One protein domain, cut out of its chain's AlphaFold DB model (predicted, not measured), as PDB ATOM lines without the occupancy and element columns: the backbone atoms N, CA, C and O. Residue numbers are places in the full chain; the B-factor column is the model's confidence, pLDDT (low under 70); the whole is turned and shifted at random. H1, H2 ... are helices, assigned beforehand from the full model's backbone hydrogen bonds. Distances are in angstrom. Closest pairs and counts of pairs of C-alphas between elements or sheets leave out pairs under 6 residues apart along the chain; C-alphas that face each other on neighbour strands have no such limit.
ATOM      1  N   GLY A 259      18.146 -32.635  -7.021       84.75
ATOM      2  CA  GLY A 259      18.355 -32.300  -8.431       84.75
ATOM      3  C   GLY A 259      17.194 -31.552  -9.097       84.75
ATOM      4  O   GLY A 259      17.283 -31.253 -10.284       84.75
ATOM      5  N   ASN A 260      16.086 -31.289  -8.396       85.94
ATOM      6  CA  ASN A 260      14.972 -30.538  -8.968       85.94
ATOM      7  C   ASN A 260      15.295 -29.032  -9.029       85.94
ATOM      8  O   ASN A 260      15.975 -28.498  -8.155       85.94
ATOM      9  N   PHE A 261      14.763 -28.331 -10.034       87.25
ATOM     10  CA  PHE A 261      15.092 -26.920 -10.259       87.25
ATOM     11  C   PHE A 261      14.674 -25.996  -9.113       87.25
ATOM     12  O   PHE A 261      15.372 -25.025  -8.859       87.25
ATOM     13  N   ILE A 262      13.588 -26.287  -8.391       86.12
ATOM     14  CA  ILE A 262      13.160 -25.467  -7.246       86.12
ATOM     15  C   ILE A 262      14.186 -25.585  -6.114       86.12
ATOM     16  O   ILE A 262      14.630 -24.572  -5.580       86.12
ATOM     17  N   TYR A 263      14.616 -26.807  -5.789       89.25
ATOM     18  CA  TYR A 263      15.683 -27.038  -4.818       89.25
ATOM     19  C   TYR A 263      16.965 -26.327  -5.244       89.25
ATOM     20  O   TYR A 263      17.550 -25.596  -4.452       89.25
ATOM     21  N   GLN A 264      17.393 -26.508  -6.495       91.38
ATOM     22  CA  GLN A 264      18.629 -25.907  -6.993       91.38
ATOM     23  C   GLN A 264      18.557 -24.375  -6.995       91.38
ATOM     24  O   GLN A 264      19.513 -23.730  -6.584       91.38
ATOM     25  N   MET A 265      17.419 -23.776  -7.362       89.31
ATOM     26  CA  MET A 265      17.221 -22.327  -7.245       89.31
ATOM     27  C   MET A 265      17.389 -21.849  -5.801       89.31
ATOM     28  O   MET A 265      18.046 -20.838  -5.574       89.31
ATOM     29  N   ILE A 266      16.834 -22.571  -4.823       87.44
ATOM     30  CA  ILE A 266      16.872 -22.160  -3.414       87.44
ATOM     31  C   ILE A 266      18.233 -22.445  -2.764       87.44
ATOM     32  O   ILE A 266      18.710 -21.607  -2.013       87.44
ATOM     33  N   PHE A 267      18.887 -23.577  -3.035       89.25
ATOM     34  CA  PHE A 267      20.048 -24.041  -2.253       89.25
ATOM     35  C   PHE A 267      21.374 -24.119  -3.027       89.25
ATOM     36  O   PHE A 267      22.429 -24.178  -2.398       89.25
ATOM     37  N   ASP A 268      21.364 -24.110  -4.363       91.75
ATOM     38  CA  ASP A 268      22.583 -24.100  -5.183       91.75
ATOM     39  C   ASP A 268      22.841 -22.689  -5.721       91.75
ATOM     40  O   ASP A 268      22.193 -22.222  -6.658       91.75
ATOM     41  N   LYS A 269      23.845 -22.014  -5.153       91.81
ATOM     42  CA  LYS A 269      24.234 -20.653  -5.548       91.81
ATOM     43  C   LYS A 269      24.546 -20.533  -7.045       91.81
ATOM     44  O   LYS A 269      24.155 -19.549  -7.664       91.81
ATOM     45  N   ASN A 270      25.221 -21.519  -7.637       93.12
ATOM     46  CA  ASN A 270      25.606 -21.460  -9.047       93.12
ATOM     47  C   ASN A 270      24.388 -21.623  -9.957       93.12
ATOM     48  O   ASN A 270      24.278 -20.941 -10.976       93.12
ATOM     49  N   PHE A 271      23.472 -22.527  -9.602       93.38
ATOM     50  CA  PHE A 271      22.216 -22.671 -10.334       93.38
ATOM     51  C   PHE A 271      21.350 -21.418 -10.195       93.38
ATOM     52  O   PHE A 271      20.797 -20.933 -11.180       93.38
ATOM     53  N   ARG A 272      21.271 -20.864  -8.985       91.19
ATOM     54  CA  ARG A 272      20.518 -19.651  -8.685       91.19
ATOM     55  C   ARG A 272      20.948 -18.464  -9.540       91.19
ATOM     56  O   ARG A 272      20.086 -17.826 -10.135       91.19
ATOM     57  N   THR A 273      22.252 -18.203  -9.648       90.75
ATOM     58  CA  THR A 273      22.778 -17.137 -10.515       90.75
ATOM     59  C   THR A 273      22.324 -17.329 -11.960       90.75
ATOM     60  O   THR A 273      21.767 -16.408 -12.548       90.75
ATOM     61  N   LYS A 274      22.437 -18.549 -12.501       92.69
ATOM     62  CA  LYS A 274      21.976 -18.857 -13.866       92.69
ATOM     63  C   LYS A 274      20.471 -18.664 -14.041       92.69
ATOM     64  O   LYS A 274      20.026 -18.243 -15.104       92.69
ATOM     65  N   ALA A 275      19.674 -19.003 -13.026       90.81
ATOM     66  CA  ALA A 275      18.234 -18.786 -13.060       90.81
ATOM     67  C   ALA A 275      17.907 -17.285 -13.090       90.81
ATOM     68  O   ALA A 275      17.113 -16.867 -13.925       90.81
ATOM     69  N   LEU A 276      18.548 -16.473 -12.244       89.38
ATOM     70  CA  LEU A 276      18.360 -15.018 -12.233       89.38
ATOM     71  C   LEU A 276      18.754 -14.389 -13.571       89.38
ATOM     72  O   LEU A 276      17.939 -13.693 -14.165       89.38
ATOM     73  N   GLU A 277      19.926 -14.734 -14.109       91.94
ATOM     74  CA  GLU A 277      20.368 -14.294 -15.442       91.94
ATOM     75  C   GLU A 277      19.363 -14.670 -16.539       91.94
ATOM     76  O   GLU A 277      19.129 -13.905 -17.473       91.94
ATOM     77  N   LYS A 278      18.744 -15.853 -16.438       92.44
ATOM     78  CA  LYS A 278      17.759 -16.322 -17.418       92.44
ATOM     79  C   LYS A 278      16.444 -15.541 -17.365       92.44
ATOM     80  O   LYS A 278      15.779 -15.444 -18.398       92.44
ATOM     81  N   PHE A 279      16.053 -15.059 -16.188       91.00
ATOM     82  CA  PHE A 279      14.795 -14.344 -15.962       91.00
ATOM     83  C   PHE A 279      14.948 -12.819 -15.896       91.00
ATOM     84  O   PHE A 279      13.933 -12.128 -15.819       91.00
ATOM     85  N   GLU A 280      16.176 -12.304 -15.973       92.44
ATOM     86  CA  GLU A 280      16.486 -10.877 -15.971       92.44
ATOM     87  C   GLU A 280      15.745 -10.131 -17.089       92.44
ATOM     88  O   GLU A 280      15.715 -10.549 -18.249       92.44
ATOM     89  N   GLY A 281      15.119  -9.013 -16.728       87.88
ATOM     90  CA  GLY A 281      14.373  -8.174 -17.657       87.88
ATOM     91  C   GLY A 281      13.008  -8.725 -18.079       87.88
ATOM     92  O   GLY A 281      12.275  -8.006 -18.760       87.88
ATOM     93  N   ILE A 282      12.628  -9.944 -17.674       87.38
ATOM     94  CA  ILE A 282      11.326 -10.528 -18.016       87.38
ATOM     95  C   ILE A 282      10.247  -9.922 -17.102       87.38
ATOM     96  O   ILE A 282      10.283 -10.137 -15.884       87.38
ATOM     97  N   PRO A 283       9.253  -9.192 -17.653       79.56
ATOM     98  CA  PRO A 283       8.192  -8.593 -16.850       79.56
ATOM     99  C   PRO A 283       7.464  -9.631 -15.986       79.56
ATOM    100  O   PRO A 283       7.045 -10.676 -16.476       79.56
ATOM    101  N   GLY A 284       7.319  -9.337 -14.692       76.31
ATOM    102  CA  GLY A 284       6.681 -10.230 -13.717       76.31
ATOM    103  C   GLY A 284       7.583 -11.332 -13.146       76.31
ATOM    104  O   GLY A 284       7.172 -12.001 -12.198       76.31
ATOM    105  N   ALA A 285       8.805 -11.504 -13.660       86.69
ATOM    106  CA  ALA A 285       9.788 -12.437 -13.117       86.69
ATOM    107  C   ALA A 285      10.829 -11.709 -12.252       86.69
ATOM    108  O   ALA A 285      10.634 -11.626 -11.037       86.69
ATOM    109  N   TRP A 286      11.892 -11.179 -12.867       89.94
ATOM    110  CA  TRP A 286      13.035 -10.559 -12.195       89.94
ATOM    111  C   TRP A 286      13.640  -9.430 -13.045       89.94
ATOM    112  O   TRP A 286      13.737  -9.543 -14.266       89.94
ATOM    113  N   ASN A 287      14.012  -8.323 -12.409       89.56
ATOM    114  CA  ASN A 287      14.729  -7.206 -13.006       89.56
ATOM    115  C   ASN A 287      15.515  -6.477 -11.909       89.56
ATOM    116  O   ASN A 287      14.923  -5.751 -11.105       89.56
ATOM    117  N   ASP A 288      16.827  -6.685 -11.888       86.94
ATOM    118  CA  ASP A 288      17.715  -6.127 -10.867       86.94
ATOM    119  C   ASP A 288      17.827  -4.601 -11.005       86.94
ATOM    120  O   ASP A 288      17.657  -3.868 -10.035       86.94
ATOM    121  N   GLU A 289      17.985  -4.102 -12.237       89.25
ATOM    122  CA  GLU A 289      18.151  -2.665 -12.517       89.25
ATOM    123  C   GLU A 289      16.967  -1.809 -12.045       89.25
ATOM    124  O   GLU A 289      17.140  -0.649 -11.668       89.25
ATOM    125  N   LYS A 290      15.750  -2.356 -12.106       87.56
ATOM    126  CA  LYS A 290      14.510  -1.672 -11.715       87.56
ATOM    127  C   LYS A 290      14.043  -2.041 -10.313       87.56
ATOM    128  O   LYS A 290      12.987  -1.558  -9.912       87.56
ATOM    129  N   GLU A 291      14.772  -2.910  -9.614       86.75
ATOM    130  CA  GLU A 291      14.367  -3.478  -8.326       86.75
ATOM    131  C   GLU A 291      12.954  -4.094  -8.389       86.75
ATOM    132  O   GLU A 291      12.118  -3.922  -7.497       86.75
ATOM    133  N   LEU A 292      12.656  -4.809  -9.479       84.62
ATOM    134  CA  LEU A 292      11.366  -5.466  -9.688       84.62
ATOM    135  C   LEU A 292      11.536  -6.979  -9.676       84.62
ATOM    136  O   LEU A 292      12.361  -7.543 -10.379       84.62
ATOM    137  N   GLY A 293      10.667  -7.669  -8.949       82.38
ATOM    138  CA  GLY A 293      10.660  -9.125  -8.947       82.38
ATOM    139  C   GLY A 293       9.413  -9.689  -8.295       82.38
ATOM    140  O   GLY A 293       8.803  -9.042  -7.438       82.38
ATOM    141  N   SER A 294       9.026 -10.902  -8.685       83.00
ATOM    142  CA  SER A 294       8.024 -11.650  -7.924       83.00
ATOM    143  C   SER A 294       8.607 -12.116  -6.587       83.00
ATOM    144  O   SER A 294       9.822 -12.256  -6.432       83.00
ATOM    145  N   GLN A 295       7.738 -12.387  -5.607       80.38
ATOM    146  CA  GLN A 295       8.158 -12.830  -4.270       80.38
ATOM    147  C   GLN A 295       9.092 -14.047  -4.307       80.38
ATOM    148  O   GLN A 295      10.004 -14.135  -3.491       80.38
ATOM    149  N   LEU A 296       8.905 -14.953  -5.273       83.38
ATOM    150  CA  LEU A 296       9.775 -16.112  -5.457       83.38
ATOM    151  C   LEU A 296      11.244 -15.700  -5.635       83.38
ATOM    152  O   LEU A 296      12.103 -16.236  -4.942       83.38
ATOM    153  N   PHE A 297      11.538 -14.752  -6.528       83.88
ATOM    154  CA  PHE A 297      12.920 -14.353  -6.817       83.88
ATOM    155  C   PHE A 297      13.560 -13.601  -5.648       83.88
ATOM    156  O   PHE A 297      14.702 -13.889  -5.298       83.88
ATOM    157  N   TRP A 298      12.804 -12.733  -4.968       82.88
ATOM    158  CA  TRP A 298      13.283 -12.049  -3.760       82.88
ATOM    159  C   TRP A 298      13.634 -13.020  -2.626       82.88
ATOM    160  O   TRP A 298      14.664 -12.868  -1.963       82.88
ATOM    161  N   LEU A 299      12.805 -14.049  -2.422       78.38
ATOM    162  CA  LEU A 299      13.071 -15.097  -1.435       78.38
ATOM    163  C   LEU A 299      14.286 -15.938  -1.821       78.38
ATOM    164  O   LEU A 299      15.116 -16.243  -0.972       78.38
ATOM    165  N   VAL A 300      14.412 -16.275  -3.105       78.81
ATOM    166  CA  VAL A 300      15.544 -17.039  -3.629       78.81
ATOM    167  C   VAL A 300      16.862 -16.283  -3.444       78.81
ATOM    168  O   VAL A 300      17.855 -16.900  -3.084       78.81
ATOM    169  N   ILE A 301      16.902 -14.964  -3.624       74.62
ATOM    170  CA  ILE A 301      18.125 -14.163  -3.421       74.62
ATOM    171  C   ILE A 301      18.515 -14.072  -1.940       74.62
ATOM    172  O   ILE A 301      19.701 -14.044  -1.623       74.62
ATOM    173  N   SER A 302      17.528 -14.071  -1.043       65.81
ATOM    174  CA  SER A 302      17.738 -13.932   0.406       65.81
ATOM    175  C   SER A 302      18.121 -15.239   1.122       65.81
ATOM    176  O   SER A 302      18.481 -15.189   2.298       65.81
ATOM    177  N   ALA A 303      17.998 -16.392   0.447       59.38
ATOM    178  CA  ALA A 303      18.238 -17.741   0.986       59.38
ATOM    179  C   ALA A 303      19.717 -18.163   0.996       59.38
ATOM    180  O   ALA A 303      20.144 -18.815   1.968       59.38
TER     181      ALA A 303
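Overview. This is residues 259 to 303 of the 303 residues of an uncharacterized protein of Candidatus Kuenenbacteria bacterium (UniProt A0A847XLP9). Three short helices follow a chain that goes round on itself: H2, the longest, runs along one side, H1 makes a corner with the beginning of H2, and H3 comes back toward that corner. At the other end of H2, residues 280 to 294 make the turn without a named helix or strand. The printed part has 45 residues, with three named helices in the order H1, H2, H3 and no named strand; the class is all helix. It is compact, with a radius of gyration of the C-alphas of 9.9 A, yet elongated in outline, 30 by 17 by 13 A.

Along the chain. H2, residues 269 to 279, is 15.4 A long, from C-alpha 269 at (24.234, -20.653, -5.548) to C-alpha 279 at (14.795, -14.344, -15.962). H1, residues 261 to 267, begins at (15.092, -26.920, -10.259). H3, residues 295 to 302, is 10.7 A long and ends at (17.738, -13.932, 0.406).

Arrangement. H2 and H1 touch only at the corner by their tight link, opposite ways at a steep tilt of 53 degrees; their closest C-alphas, Met 265 and Arg 272, are 4.5 A apart. H2 and H3, a helical hairpin, only just touch, with 3 pairs of C-alphas within 8 A, the closest being Arg 272 and Val 300 at 7.6 A. They run opposite ways at a tilt of 37 degrees, only just steep. H1 and H3 are close but not clearly touching, their closest C-alphas being Ile 266 and Val 300 at 5.3 A. In H1, H2 and H3 every O i to N i+4 pair is within hydrogen-bond range.

Size, cuts and confidence. The C-alphas of Gly 259 and Lys 290 are the two farthest apart, at 31.0 A. The printed part has no cut. The link from H2 to H3 is long, and in it residues 286 to 287 pair antiparallel with residues 292 to 293. The mean pLDDT of the printed part is 86.0; residues 302 to 303, of which 302 belongs to H3, are under 70.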